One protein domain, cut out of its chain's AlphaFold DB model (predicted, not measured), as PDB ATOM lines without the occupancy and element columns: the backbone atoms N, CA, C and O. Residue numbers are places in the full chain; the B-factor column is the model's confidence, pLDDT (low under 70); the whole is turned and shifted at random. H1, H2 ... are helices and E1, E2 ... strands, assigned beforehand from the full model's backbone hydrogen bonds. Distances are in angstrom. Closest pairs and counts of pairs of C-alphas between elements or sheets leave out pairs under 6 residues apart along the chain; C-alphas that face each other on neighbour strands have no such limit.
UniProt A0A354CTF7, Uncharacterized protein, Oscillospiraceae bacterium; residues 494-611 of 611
ATOM      1  N   GLU A 494      24.731  50.228 -47.064       94.75
ATOM      2  CA  GLU A 494      23.833  50.833 -46.078       94.75
ATOM      3  C   GLU A 494      22.912  51.855 -46.754       94.75
ATOM      4  O   GLU A 494      23.320  52.550 -47.684       94.75
ATOM      5  N   ILE A 495      21.675  51.968 -46.263       96.31
ATOM      6  CA  ILE A 495      20.837  53.139 -46.535       96.31
ATOM      7  C   ILE A 495      21.153  54.157 -45.449       96.31
ATOM      8  O   ILE A 495      20.762  53.994 -44.293       96.31
ATOM      9  N   GLU A 496      21.888  55.193 -45.838       97.31
ATOM     10  CA  GLU A 496      22.464  56.170 -44.925       97.31
ATOM     11  C   GLU A 496      21.425  57.014 -44.179       97.31
ATOM     12  O   GLU A 496      20.251  57.118 -44.558       97.31
ATOM     13  N   SER A 497      21.878  57.650 -43.096       97.25
ATOM     14  CA  SER A 497      21.005  58.457 -42.234       97.25
ATOM     15  C   SER A 497      20.273  59.539 -43.039       97.25
ATOM     16  O   SER A 497      20.902  60.261 -43.813       97.25
ATOM     17  N   HIS A 498      18.965  59.689 -42.816       97.56
ATOM     18  CA  HIS A 498      18.091  60.663 -43.491       97.56
ATOM     19  C   HIS A 498      17.967  60.542 -45.022       97.56
ATOM     20  O   HIS A 498      17.367  61.431 -45.617       97.56
ATOM     21  N   SER A 499      18.498  59.499 -45.675       96.31
ATOM     22  CA  SER A 499      18.624  59.446 -47.148       96.31
ATOM     23  C   SER A 499      17.348  59.785 -47.923       96.31
ATOM     24  O   SER A 499      17.444  60.491 -48.920       96.31
ATOM     25  N   PHE A 500      16.181  59.359 -47.438       97.62
ATOM     26  CA  PHE A 500      14.855  59.615 -48.013       97.62
ATOM     27  C   PHE A 500      13.910  60.326 -47.030       97.62
ATOM     28  O   PHE A 500      12.697  60.347 -47.229       97.62
ATOM     29  N   SER A 501      14.432  60.933 -45.960       97.75
ATOM     30  CA  SER A 501      13.603  61.598 -44.948       97.75
ATOM     31  C   SER A 501      12.760  62.712 -45.578       97.75
ATOM     32  O   SER A 501      13.313  63.649 -46.139       97.75
ATOM     33  N   GLY A 502      11.439  62.671 -45.437       97.25
ATOM     34  CA  GLY A 502      10.508  63.668 -45.965       97.25
ATOM     35  C   GLY A 502      10.198  63.516 -47.458       97.25
ATOM     36  O   GLY A 502       9.664  64.455 -48.051       97.25
ATOM     37  N   CYS A 503      10.515  62.369 -48.075       97.88
ATOM     38  CA  CYS A 503      10.057  62.034 -49.428       97.88
ATOM     39  C   CYS A 503       8.563  61.679 -49.403       97.88
ATOM     40  O   CYS A 503       8.172  60.516 -49.461       97.88
ATOM     41  N   ALA A 504       7.718  62.699 -49.259       96.56
ATOM     42  CA  ALA A 504       6.296  62.534 -48.975       96.56
ATOM     43  C   ALA A 504       5.530  61.747 -50.052       96.56
ATOM     44  O   ALA A 504       4.568  61.066 -49.706       96.56
ATOM     45  N   CYS A 505       5.948  61.810 -51.320       97.38
ATOM     46  CA  CYS A 505       5.329  61.096 -52.440       97.38
ATOM     47  C   CYS A 505       5.961  59.734 -52.771       97.38
ATOM     48  O   CYS A 505       5.474  59.075 -53.692       97.38
ATOM     49  N   LEU A 506       6.997  59.293 -52.046       96.81
ATOM     50  CA  LEU A 506       7.674  58.025 -52.326       96.81
ATOM     51  C   LEU A 506       6.729  56.871 -51.994       96.81
ATOM     52  O   LEU A 506       6.390  56.682 -50.829       96.81
ATOM     53  N   ARG A 507       6.284  56.127 -53.014       92.81
ATOM     54  CA  ARG A 507       5.252  55.086 -52.845       92.81
ATOM     55  C   ARG A 507       5.811  53.711 -52.547       92.81
ATOM     56  O   ARG A 507       5.266  53.011 -51.705       92.81
ATOM     57  N   ASN A 508       6.875  53.354 -53.257       87.31
ATOM     58  CA  ASN A 508       7.560  52.075 -53.170       87.31
ATOM     59  C   ASN A 508       9.059  52.329 -53.315       87.31
ATOM     60  O   ASN A 508       9.472  53.224 -54.058       87.31
ATOM     61  N   ILE A 509       9.873  51.514 -52.654       92.75
ATOM     62  CA  ILE A 509      11.319  51.509 -52.859       92.75
ATOM     63  C   ILE A 509      11.843  50.077 -52.890       92.75
ATOM     64  O   ILE A 509      11.565  49.278 -51.997       92.75
ATOM     65  N   ALA A 510      12.620  49.762 -53.925       93.00
ATOM     66  CA  ALA A 510      13.354  48.510 -54.005       93.00
ATOM     67  C   ALA A 510      14.682  48.670 -53.258       93.00
ATOM     68  O   ALA A 510      15.581  49.381 -53.709       93.00
ATOM     69  N   ILE A 511      14.794  48.033 -52.094       94.25
ATOM     70  CA  ILE A 511      16.037  48.016 -51.322       94.25
ATOM     71  C   ILE A 511      16.942  46.909 -51.892       94.25
ATOM     72  O   ILE A 511      16.495  45.764 -51.989       94.25
ATOM     73  N   PRO A 512      18.199  47.205 -52.271       92.94
ATOM     74  CA  PRO A 512      19.110  46.192 -52.790       92.94
ATOM     75  C   PRO A 512      19.452  45.109 -51.750       92.94
ATOM     76  O   PRO A 512      19.662  45.437 -50.579       92.94
ATOM     77  N   PRO A 513      19.608  43.831 -52.150       91.19
ATOM     78  CA  PRO A 513      19.926  42.726 -51.232       91.19
ATOM     79  C   PRO A 513      21.325  42.820 -50.599       91.19
ATOM     80  O   PRO A 513      21.642  42.121 -49.639       91.19
ATOM     81  N   THR A 514      22.189  43.689 -51.122       93.38
ATOM     82  CA  THR A 514      23.511  43.975 -50.552       93.38
ATOM     83  C   THR A 514      23.454  44.838 -49.297       93.38
ATOM     84  O   THR A 514      24.430  44.877 -48.545       93.38
ATOM     85  N   VAL A 515      22.328  45.515 -49.047       95.88
ATOM     86  CA  VAL A 515      22.158  46.390 -47.889       95.88
ATOM     87  C   VAL A 515      22.187  45.563 -46.605       95.88
ATOM     88  O   VAL A 515      21.441  44.604 -46.431       95.88
ATOM     89  N   LYS A 516      23.048  45.962 -45.669       96.56
ATOM     90  CA  LYS A 516      23.197  45.372 -44.334       96.56
ATOM     91  C   LYS A 516      22.501  46.180 -43.251       96.56
ATOM     92  O   LYS A 516      22.105  45.614 -42.233       96.56
ATOM     93  N   LYS A 517      22.343  47.491 -43.452       97.31
ATOM     94  CA  LYS A 517      21.798  48.400 -42.440       97.31
ATOM     95  C   LYS A 517      20.908  49.479 -43.046       97.31
ATOM     96  O   LYS A 517      21.256  50.080 -44.060       97.31
ATOM     97  N   ILE A 518      19.796  49.758 -42.370       97.62
ATOM     98  CA  ILE A 518      18.945  50.928 -42.611       97.62
ATOM     99  C   ILE A 518      19.149  51.897 -41.448       97.62
ATOM    100  O   ILE A 518      18.748  51.616 -40.317       97.62
ATOM    101  N   CYS A 519      19.813  53.018 -41.719       97.25
ATOM    102  CA  CYS A 519      20.251  53.966 -40.701       97.25
ATOM    103  C   CYS A 519      19.121  54.867 -40.186       97.25
ATOM    104  O   CYS A 519      18.003  54.900 -40.710       97.25
ATOM    105  N   LYS A 520      19.423  55.612 -39.116       95.69
ATOM    106  CA  LYS A 520      18.448  56.479 -38.444       95.69
ATOM    107  C   LYS A 520      17.747  57.435 -39.417       95.69
ATOM    108  O   LYS A 520      18.387  58.066 -40.262       95.69
ATOM    109  N   TRP A 521      16.430  57.568 -39.259       96.19
ATOM    110  CA  TRP A 521      15.584  58.465 -40.060       96.19
ATOM    111  C   TRP A 521      15.615  58.232 -41.583       96.19
ATOM    112  O   TRP A 521      15.201  59.119 -42.325       96.19
ATOM    113  N   ALA A 522      16.109  57.084 -42.069       97.19
ATOM    114  CA  ALA A 522      16.295  56.824 -43.500       97.19
ATOM    115  C   ALA A 522      15.050  57.119 -44.356       97.19
ATOM    116  O   ALA A 522      15.186  57.789 -45.370       97.19
ATOM    117  N   PHE A 523      13.862  56.696 -43.918       97.44
ATOM    118  CA  PHE A 523      12.562  56.865 -44.586       97.44
ATOM    119  C   PHE A 523      11.559  57.664 -43.752       97.44
ATOM    120  O   PHE A 523      10.354  57.606 -43.980       97.44
ATOM    121  N   ASN A 524      12.027  58.423 -42.766       96.19
ATOM    122  CA  ASN A 524      11.150  59.214 -41.912       96.19
ATOM    123  C   ASN A 524      10.218  60.129 -42.723       96.19
ATOM    124  O   ASN A 524      10.677  60.772 -43.658       96.19
ATOM    125  N   GLN A 525       8.942  60.234 -42.350       96.81
ATOM    126  CA  GLN A 525       7.922  61.037 -43.036       96.81
ATOM    127  C   GLN A 525       7.738  60.698 -44.530       96.81
ATOM    128  O   GLN A 525       7.294  61.544 -45.311       96.81
ATOM    129  N   CYS A 526       8.032  59.463 -44.951       97.44
ATOM    130  CA  CYS A 526       7.588  58.947 -46.250       97.44
ATOM    131  C   CYS A 526       6.104  58.563 -46.169       97.44
ATOM    132  O   CYS A 526       5.741  57.391 -46.132       97.44
ATOM    133  N   VAL A 527       5.229  59.566 -46.083       97.12
ATOM    134  CA  VAL A 527       3.797  59.375 -45.787       97.12
ATOM    135  C   VAL A 527       3.033  58.600 -46.866       97.12
ATOM    136  O   VAL A 527       2.011  58.004 -46.549       97.12
ATOM    137  N   SER A 528       3.516  58.578 -48.115       97.12
ATOM    138  CA  SER A 528       2.908  57.798 -49.208       97.12
ATOM    139  C   SER A 528       3.495  56.395 -49.373       97.12
ATOM    140  O   SER A 528       3.047  55.682 -50.267       97.12
ATOM    141  N   LEU A 529       4.489  56.000 -48.569       96.44
ATOM    142  CA  LEU A 529       5.116  54.684 -48.679       96.44
ATOM    143  C   LEU A 529       4.114  53.626 -48.214       96.44
ATOM    144  O   LEU A 529       3.826  53.556 -47.023       96.44
ATOM    145  N   GLU A 530       3.564  52.836 -49.138       95.62
ATOM    146  CA  GLU A 530       2.498  51.871 -48.828       95.62
ATOM    147  C   GLU A 530       3.051  50.506 -48.421       95.62
ATOM    148  O   GLU A 530       2.511  49.839 -47.532       95.62
ATOM    149  N   GLU A 531       4.150  50.110 -49.057       95.00
ATOM    150  CA  GLU A 531       4.815  48.837 -48.841       95.00
ATOM    151  C   GLU A 531       6.331  49.016 -48.808       95.00
ATOM    152  O   GLU A 531       6.916  49.764 -49.595       95.00
ATOM    153  N   VAL A 532       6.977  48.284 -47.900       95.25
ATOM    154  CA  VAL A 532       8.430  48.141 -47.894       95.25
ATOM    155  C   VAL A 532       8.822  46.671 -47.805       95.25
ATOM    156  O   VAL A 532       8.406  45.948 -46.898       95.25
ATOM    157  N   ILE A 533       9.661  46.238 -48.744       95.62
ATOM    158  CA  ILE A 533      10.275  44.913 -48.724       95.62
ATOM    159  C   ILE A 533      11.710  45.081 -48.245       95.62
ATOM    160  O   ILE A 533      12.549  45.644 -48.949       95.62
ATOM    161  N   ILE A 534      11.983  44.624 -47.025       95.56
ATOM    162  CA  ILE A 534      13.340  44.579 -46.493       95.56
ATOM    163  C   ILE A 534      13.971  43.265 -46.990       95.56
ATOM    164  O   ILE A 534      13.476  42.196 -46.638       95.56
ATOM    165  N   PRO A 535      15.013  43.297 -47.835       94.62
ATOM    166  CA  PRO A 535      15.546  42.089 -48.454       94.62
ATOM    167  C   PRO A 535      16.361  41.250 -47.466       94.62
ATOM    168  O   PRO A 535      16.971  41.774 -46.528       94.62
ATOM    169  N   GLU A 536      16.435  39.945 -47.732       93.31
ATOM    170  CA  GLU A 536      17.376  39.060 -47.046       93.31
ATOM    171  C   GLU A 536      18.808  39.584 -47.180       93.31
ATOM    172  O   GLU A 536      19.273  39.942 -48.263       93.31
ATOM    173  N   GLY A 537      19.510  39.638 -46.052       93.06
ATOM    174  CA  GLY A 537      20.833  40.240 -45.931       93.06
ATOM    175  C   GLY A 537      20.864  41.469 -45.024       93.06
ATOM    176  O   GLY A 537      21.923  41.725 -44.445       93.06
ATOM    177  N   VAL A 538      19.737  42.165 -44.834       96.81
ATOM    178  CA  VAL A 538      19.628  43.295 -43.895       96.81
ATOM    179  C   VAL A 538      19.662  42.784 -42.456       96.81
ATOM    180  O   VAL A 538      18.863  41.936 -42.061       96.81
ATOM    181  N   GLU A 539      20.573  43.322 -41.647       96.94
ATOM    182  CA  GLU A 539      20.811  42.872 -40.272       96.94
ATOM    183  C   GLU A 539      20.306  43.861 -39.214       96.94
ATOM    184  O   GLU A 539      19.928  43.445 -38.114       96.94
ATOM    185  N   GLU A 540      20.295  45.163 -39.518       97.38
ATOM    186  CA  GLU A 540      19.959  46.213 -38.550       97.38
ATOM    187  C   GLU A 540      19.063  47.312 -39.144       97.38
ATOM    188  O   GLU A 540      19.372  47.894 -40.182       97.38
ATOM    189  N   ILE A 541      17.975  47.636 -38.434       97.19
ATOM    190  CA  ILE A 541      17.139  48.824 -38.665       97.19
ATOM    191  C   ILE A 541      17.305  49.759 -37.465       97.19
ATOM    192  O   ILE A 541      17.054  49.389 -36.312       97.19
ATOM    193  N   GLU A 542      17.760  50.980 -37.716       95.25
ATOM    194  CA  GLU A 542      18.026  51.956 -36.669       95.25
ATOM    195  C   GLU A 542      16.791  52.763 -36.244       95.25
ATOM    196  O   GLU A 542      15.699  52.659 -36.803       95.25
ATOM    197  N   MET A 543      16.983  53.581 -35.204       91.06
ATOM    198  CA  MET A 543      15.928  54.395 -34.613       91.06
ATOM    199  C   MET A 543      15.280  55.294 -35.665       91.06
ATOM    200  O   MET A 543      15.969  55.958 -36.442       91.06
ATOM    201  N   TYR A 544      13.949  55.329 -35.654       93.06
ATOM    202  CA  TYR A 544      13.147  56.215 -36.496       93.06
ATOM    203  C   TYR A 544      13.255  55.988 -38.006       93.06
ATOM    204  O   TYR A 544      12.859  56.861 -38.776       93.06
ATOM    205  N   ALA A 545      13.795  54.846 -38.444       95.62
ATOM    206  CA  ALA A 545      13.985  54.561 -39.863       95.62
ATOM    207  C   ALA A 545      12.702  54.758 -40.688       95.62
ATOM    208  O   ALA A 545      12.792  55.346 -41.755       95.62
ATOM    209  N   PHE A 546      11.531  54.369 -40.170       96.19
ATOM    210  CA  PHE A 546      10.213  54.513 -40.806       96.19
ATOM    211  C   PHE A 546       9.237  55.330 -39.937       96.19
ATOM    212  O   PHE A 546       8.032  55.078 -39.912       96.19
ATOM    213  N   TRP A 547       9.753  56.298 -39.174       93.81
ATOM    214  CA  TRP A 547       8.931  57.177 -38.337       93.81
ATOM    215  C   TRP A 547       7.958  58.000 -39.192       93.81
ATOM    216  O   TRP A 547       8.364  58.532 -40.221       93.81
ATOM    217  N   GLU A 548       6.690  58.117 -38.783       95.00
ATOM    218  CA  GLU A 548       5.645  58.889 -39.492       95.00
ATOM    219  C   GLU A 548       5.427  58.436 -40.947       95.00
ATOM    220  O   GLU A 548       5.017  59.216 -41.806       95.00
ATOM    221  N   CYS A 549       5.689  57.160 -41.244       96.25
ATOM    222  CA  CYS A 549       5.254  56.524 -42.490       96.25
ATOM    223  C   CYS A 549       3.779  56.118 -42.364       96.25
ATOM    224  O   CYS A 549       3.445  54.938 -42.304       96.25
ATOM    225  N   THR A 550       2.890  57.106 -42.265       96.12
ATOM    226  CA  THR A 550       1.463  56.904 -41.959       96.12
ATOM    227  C   THR A 550       0.701  56.124 -43.036       96.12
ATOM    228  O   THR A 550      -0.307  55.486 -42.735       96.12
ATOM    229  N   GLY A 551       1.189  56.130 -44.280       95.50
ATOM    230  CA  GLY A 551       0.649  55.334 -45.383       95.50
ATOM    231  C   GLY A 551       1.084  53.867 -45.400       95.50
ATOM    232  O   GLY A 551       0.541  53.111 -46.204       95.50
ATOM    233  N   LEU A 552       2.017  53.451 -44.533       96.38
ATOM    234  CA  LEU A 552       2.607  52.114 -44.574       96.38
ATOM    235  C   LEU A 552       1.605  51.054 -44.104       96.38
ATOM    236  O   LEU A 552       1.211  51.015 -42.938       96.38
ATOM    237  N   LYS A 553       1.213  50.173 -45.028       96.19
ATOM    238  CA  LYS A 553       0.249  49.080 -44.810       96.19
ATOM    239  C   LYS A 553       0.938  47.724 -44.695       96.19
ATOM    240  O   LYS A 553       0.473  46.865 -43.948       96.19
ATOM    241  N   SER A 554       2.035  47.526 -45.426       95.12
ATOM    242  CA  SER A 554       2.768  46.257 -45.506       95.12
ATOM    243  C   SER A 554       4.259  46.472 -45.251       95.12
ATOM    244  O   SER A 554       4.867  47.379 -45.819       95.12
ATOM    245  N   ALA A 555       4.862  45.627 -44.414       95.50
ATOM    246  CA  ALA A 555       6.317  45.538 -44.305       95.50
ATOM    247  C   ALA A 555       6.764  44.077 -44.275       95.50
ATOM    248  O   ALA A 555       6.404  43.334 -43.362       95.50
ATOM    249  N   VAL A 556       7.578  43.666 -45.244       95.88
ATOM    250  CA  VAL A 556       8.227  42.349 -45.244       95.88
ATOM    251  C   VAL A 556       9.541  42.453 -44.480       95.88
ATOM    252  O   VAL A 556      10.399  43.259 -44.841       95.88
ATOM    253  N   LEU A 557       9.684  41.671 -43.406       95.12
ATOM    254  CA  LEU A 557      10.864  41.669 -42.542       95.12
ATOM    255  C   LEU A 557      11.607  40.319 -42.642       95.12
ATOM    256  O   LEU A 557      11.020  39.287 -42.299       95.12
ATOM    257  N   PRO A 558      12.889  40.312 -43.051       94.62
ATOM    258  CA  PRO A 558      13.633  39.101 -43.378       94.62
ATOM    259  C   PRO A 558      14.129  38.363 -42.133       94.62
ATOM    260  O   PRO A 558      14.222  38.926 -41.032       94.62
ATOM    261  N   LEU A 559      14.523  37.103 -42.317       93.75
ATOM    262  CA  LEU A 559      15.138  36.267 -41.289       93.75
ATOM    263  C   LEU A 559      16.502  36.814 -40.847       93.75
ATOM    264  O   LEU A 559      16.874  36.662 -39.681       93.75
ATOM    265  N   SER A 560      17.230  37.476 -41.751       94.94
ATOM    266  CA  SER A 560      18.551  38.048 -41.475       94.94
ATOM    267  C   SER A 560      18.564  39.170 -40.427       94.94
ATOM    268  O   SER A 560      19.639  39.496 -39.915       94.94
ATOM    269  N   LEU A 561      17.412  39.763 -40.086       96.06
ATOM    270  CA  LEU A 561      17.337  40.844 -39.102       96.06
ATOM    271  C   LEU A 561      17.786  40.367 -37.718       96.06
ATOM    272  O   LEU A 561      17.223  39.444 -37.138       96.06
ATOM    273  N   LYS A 562      18.767  41.062 -37.143       95.12
ATOM    274  CA  LYS A 562      19.297  40.800 -35.795       95.12
ATOM    275  C   LYS A 562      18.901  41.889 -34.805       95.12
ATOM    276  O   LYS A 562      18.939  41.664 -33.594       95.12
ATOM    277  N   LYS A 563      18.579  43.089 -35.300       95.31
ATOM    278  CA  LYS A 563      18.375  44.266 -34.452       95.31
ATOM    279  C   LYS A 563      17.446  45.299 -35.078       95.31
ATOM    280  O   LYS A 563      17.699  45.784 -36.174       95.31
ATOM    281  N   ILE A 564      16.425  45.710 -34.330       93.69
ATOM    282  CA  ILE A 564      15.610  46.889 -34.639       93.69
ATOM    283  C   ILE A 564      15.632  47.810 -33.413       93.69
ATOM    284  O   ILE A 564      15.262  47.398 -32.310       93.69
ATOM    285  N   LYS A 565      16.140  49.039 -33.574       90.56
ATOM    286  CA  LYS A 565      16.287  50.002 -32.471       90.56
ATOM    287  C   LYS A 565      14.985  50.771 -32.241       90.56
ATOM    288  O   LYS A 565      14.537  51.511 -33.112       90.56
ATOM    289  N   ASN A 566      14.457  50.682 -31.023       86.62
ATOM    290  CA  ASN A 566      13.430  51.595 -30.524       86.62
ATOM    291  C   ASN A 566      14.066  52.857 -29.937       86.62
ATOM    292  O   ASN A 566      15.214  52.833 -29.486       86.62
ATOM    293  N   TYR A 567      13.288  53.932 -29.869       83.25
ATOM    294  CA  TYR A 567      13.656  55.149 -29.161       83.25
ATOM    295  C   TYR A 567      12.753  55.380 -27.954       83.25
ATOM    296  O   TYR A 567      11.534  55.295 -28.063       83.25
ATOM    297  N   THR A 568      13.333  55.768 -26.821       79.56
ATOM    298  CA  THR A 568      12.577  56.124 -25.617       79.56
ATOM    299  C   THR A 568      12.912  57.557 -25.221       79.56
ATOM    300  O   THR A 568      14.055  57.849 -24.871       79.56
ATOM    301  N   GLN A 569      11.926  58.458 -25.252       73.38
ATOM    302  CA  GLN A 569      12.062  59.780 -24.630       73.38
ATOM    303  C   GLN A 569      11.855  59.639 -23.116       73.38
ATOM    304  O   GLN A 569      10.985  58.876 -22.697       73.38
ATOM    305  N   SER A 570      12.616  60.372 -22.295       68.38
ATOM    306  CA  SER A 570      12.448  60.355 -20.832       68.38
ATOM    307  C   SER A 570      10.980  60.582 -20.441       68.38
ATOM    308  O   SER A 570      10.362  61.547 -20.893       68.38
ATOM    309  N   GLY A 571      10.414  59.662 -19.654       69.12
ATOM    310  CA  GLY A 571       9.016  59.701 -19.210       69.12
ATOM    311  C   GLY A 571       7.954  59.266 -20.236       69.12
ATOM    312  O   GLY A 571       6.772  59.386 -19.932       69.12
ATOM    313  N   LYS A 572       8.326  58.762 -21.425       76.31
ATOM    314  CA  LYS A 572       7.381  58.286 -22.460       76.31
ATOM    315  C   LYS A 572       7.560  56.805 -22.798       76.31
ATOM    316  O   LYS A 572       8.609  56.214 -22.554       76.31
ATOM    317  N   THR A 573       6.530  56.213 -23.403       76.75
ATOM    318  CA  THR A 573       6.582  54.847 -23.936       76.75
ATOM    319  C   THR A 573       7.625  54.731 -25.060       76.75
ATOM    320  O   THR A 573       7.774  55.675 -25.848       76.75
ATOM    321  N   PRO A 574       8.364  53.604 -25.147       77.88
ATOM    322  CA  PRO A 574       9.280  53.342 -26.250       77.88
ATOM    323  C   PRO A 574       8.541  53.378 -27.585       77.88
ATOM    324  O   PRO A 574       7.512  52.730 -27.751       77.88
ATOM    325  N   GLN A 575       9.091  54.119 -28.531       86.56
ATOM    326  CA  GLN A 575       8.566  54.264 -29.874       86.56
ATOM    327  C   GLN A 575       9.364  53.397 -30.839       86.56
ATOM    328  O   GLN A 575      10.596  53.306 -30.758       86.56
ATOM    329  N   THR A 576       8.648  52.732 -31.736       90.00
ATOM    330  CA  THR A 576       9.218  51.763 -32.669       90.00
ATOM    331  C   THR A 576       9.858  52.461 -33.865       90.00
ATOM    332  O   THR A 576       9.624  53.645 -34.124       90.00
ATOM    333  N   ALA A 577      10.635  51.713 -34.650       89.31
ATOM    334  CA  ALA A 577      11.085  52.180 -35.960       89.31
ATOM    335  C   ALA A 577       9.922  52.499 -36.929       89.31
ATOM    336  O   ALA A 577      10.153  53.233 -37.881       89.31
ATOM    337  N   PHE A 578       8.707  51.995 -36.659       92.44
ATOM    338  CA  PHE A 578       7.480  52.135 -37.457       92.44
ATOM    339  C   PHE A 578       6.411  52.983 -36.741       92.44
ATOM    340  O   PHE A 578       5.214  52.719 -36.837       92.44
ATOM    341  N   HIS A 579       6.830  53.956 -35.930       91.25
ATOM    342  CA  HIS A 579       5.901  54.820 -35.200       91.25
ATOM    343  C   HIS A 579       4.917  55.539 -36.141       91.25
ATOM    344  O   HIS A 579       5.325  56.025 -37.197       91.25
ATOM    345  N   ASN A 580       3.646  55.629 -35.729       90.75
ATOM    346  CA  ASN A 580       2.507  56.180 -36.482       90.75
ATOM    347  C   ASN A 580       2.158  55.469 -37.805       90.75
ATOM    348  O   ASN A 580       1.341  55.968 -38.575       90.75
ATOM    349  N   ALA A 581       2.691  54.270 -38.053       91.75
ATOM    350  CA  ALA A 581       2.195  53.384 -39.106       91.75
ATOM    351  C   ALA A 581       0.995  52.556 -38.592       91.75
ATOM    352  O   ALA A 581       1.105  51.354 -38.357       91.75
ATOM    353  N   GLU A 582      -0.147  53.205 -38.345       88.75
ATOM    354  CA  GLU A 582      -1.301  52.595 -37.652       88.75
ATOM    355  C   GLU A 582      -1.924  51.404 -38.400       88.75
ATOM    356  O   GLU A 582      -2.438  50.479 -37.774       88.75
ATOM    357  N   ASN A 583      -1.846  51.404 -39.733       91.19
ATOM    358  CA  ASN A 583      -2.412  50.360 -40.593       91.19
ATOM    359  C   ASN A 583      -1.398  49.268 -40.976       91.19
ATOM    360  O   ASN A 583      -1.677  48.446 -41.851       91.19
ATOM    361  N   LEU A 584      -0.219  49.259 -40.349       95.81
ATOM    362  CA  LEU A 584       0.852  48.332 -40.684       95.81
ATOM    363  C   LEU A 584       0.512  46.897 -40.267       95.81
ATOM    364  O   LEU A 584       0.289  46.608 -39.094       95.81
ATOM    365  N   THR A 585       0.600  45.975 -41.225       96.25
ATOM    366  CA  THR A 585       0.755  44.541 -40.969       96.25
ATOM    367  C   THR A 585       2.116  44.077 -41.481       96.25
ATOM    368  O   THR A 585       2.398  44.152 -42.676       96.25
ATOM    369  N   ALA A 586       2.967  43.581 -40.585       95.44
ATOM    370  CA  ALA A 586       4.256  43.012 -40.959       95.44
ATOM    371  C   ALA A 586       4.118  41.554 -41.433       95.44
ATOM    372  O   ALA A 586       3.327  40.787 -40.885       95.44
ATOM    373  N   SER A 587       4.927  41.139 -42.401       95.94
ATOM    374  CA  SER A 587       5.119  39.730 -42.758       95.94
ATOM    375  C   SER A 587       6.479  39.282 -42.234       95.94
ATOM    376  O   SER A 587       7.493  39.914 -42.532       95.94
ATOM    377  N   VAL A 588       6.493  38.243 -41.398       95.56
ATOM    378  CA  VAL A 588       7.689  37.775 -40.677       95.56
ATOM    379  C   VAL A 588       7.830  36.256 -40.782       95.56
ATOM    380  O   VAL A 588       6.837  35.533 -40.837       95.56
ATOM    381  N   THR A 589       9.066  35.758 -40.787       92.00
ATOM    382  CA  THR A 589       9.318  34.309 -40.725       92.00
ATOM    383  C   THR A 589       9.042  33.788 -39.309       92.00
ATOM    384  O   THR A 589       9.401  34.449 -38.326       92.00
ATOM    385  N   GLU A 590       8.424  32.612 -39.179       90.62
ATOM    386  CA  GLU A 590       8.181  31.961 -37.882       90.62
ATOM    387  C   GLU A 590       9.476  31.811 -37.060       90.62
ATOM    388  O   GLU A 590      10.523  31.402 -37.561       90.62
ATOM    389  N   LYS A 591       9.405  32.114 -35.760       89.81
ATOM    390  CA  LYS A 591      10.507  32.063 -34.780       89.81
ATOM    391  C   LYS A 591      11.659  33.041 -35.049       89.81
ATOM    392  O   LYS A 591      12.677  32.982 -34.347       89.81
ATOM    393  N   SER A 592      11.509  33.961 -36.004       93.88
ATOM    394  CA  SER A 592      12.518  34.974 -36.334       93.88
ATOM    395  C   SER A 592      12.671  36.048 -35.246       93.88
ATOM    396  O   SER A 592      11.838  36.213 -34.346       93.88
ATOM    397  N   TYR A 593      13.756  36.825 -35.323       95.12
ATOM    398  CA  TYR A 593      13.904  38.035 -34.508       95.12
ATOM    399  C   TYR A 593      12.792  39.052 -34.804       95.12
ATOM    400  O   TYR A 593      12.264  39.661 -33.871       95.12
ATOM    401  N   ALA A 594      12.415  39.205 -36.078       94.00
ATOM    402  CA  ALA A 594      11.362  40.117 -36.508       94.00
ATOM    403  C   ALA A 594      10.012  39.777 -35.853       94.00
ATOM    404  O   ALA A 594       9.365  40.669 -35.311       94.00
ATOM    405  N   GLU A 595       9.643  38.491 -35.776       95.00
ATOM    406  CA  GLU A 595       8.439  38.044 -35.060       95.00
ATOM    407  C   GLU A 595       8.476  38.444 -33.575       95.00
ATOM    408  O   GLU A 595       7.531  39.043 -33.050       95.00
ATOM    409  N   LYS A 596       9.601  38.179 -32.890       94.62
ATOM    410  CA  LYS A 596       9.788  38.564 -31.478       94.62
ATOM    411  C   LYS A 596       9.674  40.077 -31.287       94.62
ATOM    412  O   LYS A 596       9.101  40.526 -30.293       94.62
ATOM    413  N   TYR A 597      10.213  40.858 -32.221       94.06
ATOM    414  CA  TYR A 597      10.130  42.313 -32.205       94.06
ATOM    415  C   TYR A 597       8.691  42.804 -32.405       94.06
ATOM    416  O   TYR A 597       8.233  43.629 -31.611       94.06
ATOM    417  N   CYS A 598       7.958  42.278 -33.392       93.62
ATOM    418  CA  CYS A 598       6.559  42.641 -33.630       93.62
ATOM    419  C   CYS A 598       5.689  42.321 -32.407       93.62
ATOM    420  O   CYS A 598       4.962  43.190 -31.926       93.62
ATOM    421  N   LYS A 599       5.859  41.127 -31.820       93.50
ATOM    422  CA  LYS A 599       5.157  40.708 -30.597       93.50
ATOM    423  C   LYS A 599       5.456  41.611 -29.397       93.50
ATOM    424  O   LYS A 599       4.542  41.952 -28.656       93.50
ATOM    425  N   ARG A 600       6.717  42.012 -29.190       92.38
ATOM    426  CA  ARG A 600       7.117  42.880 -28.062       92.38
ATOM    427  C   ARG A 600       6.570  44.306 -28.181       92.38
ATOM    428  O   ARG A 600       6.385  44.962 -27.161       92.38
ATOM    429  N   ASN A 601       6.363  44.783 -29.404       90.56
ATOM    430  CA  ASN A 601       5.991  46.167 -29.688       90.56
ATOM    431  C   ASN A 601       4.530  46.340 -30.130       90.56
ATOM    432  O   ASN A 601       4.167  47.431 -30.557       90.56
ATOM    433  N   ASN A 602       3.706  45.291 -30.033       91.12
ATOM    434  CA  ASN A 602       2.302  45.292 -30.460       91.12
ATOM    435  C   ASN A 602       2.096  45.730 -31.924       91.12
ATOM    436  O   ASN A 602       1.114  46.393 -32.242       91.12
ATOM    437  N   ILE A 603       3.018  45.359 -32.819       92.56
ATOM    438  CA  ILE A 603       2.867  45.582 -34.264       92.56
ATOM    439  C   ILE A 603       2.098  44.383 -34.838       92.56
ATOM    440  O   ILE A 603       2.566  43.263 -34.631       92.56
ATOM    441  N   PRO A 604       0.965  44.563 -35.546       94.69
ATOM    442  CA  PRO A 604       0.257  43.465 -36.207       94.69
ATOM    443  C   PRO A 604       1.163  42.722 -37.198       94.69
ATOM    444  O   PRO A 604       1.906  43.352 -37.950       94.69
ATOM    445  N   TYR A 605       1.118  41.387 -37.217       95.31
ATOM    446  CA  TYR A 605       1.934  40.592 -38.138       95.31
ATOM    447  C   TYR A 605       1.268  39.289 -38.592       95.31
ATOM    448  O   TYR A 605       0.412  38.738 -37.900       95.31
ATOM    449  N   LYS A 606       1.708  38.787 -39.751       94.25
ATOM    450  CA  LYS A 606       1.453  37.437 -40.271       94.25
ATOM    451  C   LYS A 606       2.760  36.646 -40.246       94.25
ATOM    452  O   LYS A 606       3.761  37.100 -40.797       94.25
ATOM    453  N   ALA A 607       2.746  35.487 -39.593       88.69
ATOM    454  CA  ALA A 607       3.880  34.572 -39.578       88.69
ATOM    455  C   ALA A 607       3.742  33.545 -40.712       88.69
ATOM    456  O   ALA A 607       2.687  32.923 -40.850       88.69
ATOM    457  N   CYS A 608       4.798  33.378 -41.509       86.75
ATOM    458  CA  CYS A 608       4.876  32.394 -42.591       86.75
ATOM    459  C   CYS A 608       6.117  31.504 -42.415       86.75
ATOM    460  O   CYS A 608       7.070  31.881 -41.728       86.75
ATOM    461  N   LYS A 609       6.124  30.325 -43.054       74.81
ATOM    462  CA  LYS A 609       7.286  29.415 -43.041       74.81
ATOM    463  C   LYS A 609       8.515  30.027 -43.721       74.81
ATOM    464  O   LYS A 609       9.618  29.827 -43.232       74.81
ATOM    465  N   GLU A 610       8.294  30.778 -44.797       70.50
ATOM    466  CA  GLU A 610       9.259  31.624 -45.509       70.50
ATOM    467  C   GLU A 610       8.485  32.864 -45.995       70.50
ATOM    468  O   GLU A 610       7.286  32.748 -46.284       70.50
ATOM    469  N   VAL A 611       9.122  34.040 -46.001       61.78
ATOM    470  CA  VAL A 611       8.517  35.330 -46.397       61.78
ATOM    471  C   VAL A 611       9.209  35.885 -47.625       61.78
ATOM    472  O   VAL A 611      10.454  35.782 -47.670       61.78
TER     473      VAL A 611
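Overview. This is residues 494 to 611 of the 611 residues of an uncharacterized protein of Oscillospiraceae bacterium (UniProt A0A354CTF7). With little regular structure, the chain winds as a solenoid of stacked turns; strands E1 E2 E3 E4 E5, in that order, make a parallel sheet along one side, and H1 packs on E4 and E5. Short parallel pairings, for instance 517 to 518 with 540 to 541, line another side. The 118 printed residues, 27 in named elements, are mixed, ordered E1 E2 E3 E4 H1 E5, and compact: radius of gyration of the C-alphas 12.9 A, spans 36 by 34 by 23 A.

Along the chain. E1 is residues 508 to 510, from C-alpha 508 (7.560, 52.075, -53.170); E2 531 to 533; E3 554 to 557; E4 585 to 589, 13.3 A; H1 593 to 600, 10.5 A; E5 605 to 608, to C-alpha 608 (4.876, 32.394, -42.591).

Arrangement. E1 and E2 meet only at a point. Within hydrogen-bond range are N 556 and O 532 of E2 and E3, 2.9 A, N 587 and O 555 of E3 and E4, 2.8 A, and N 606 and O 586 of E4 and E5, 2.8 A. H1, with every O i to N i+4 pair within range, is on the sheet at a height of 9.1 A; its closest C-alphas to E4 are Glu 595 and Val 588, 5.7 A. E4, H1, E5 form a strand-helix-strand unit, parallel neighbour strands joined through a helix, with a right-handed crossover.

Size, cuts and confidence. The C-alphas farthest apart, Gly 571 and Lys 609, are 38.6 A apart. The printed part has no cut. The links E1 to E2, E2 to E3 and E3 to E4 are long. Residues 570, 571 and 611 have pLDDT under 70.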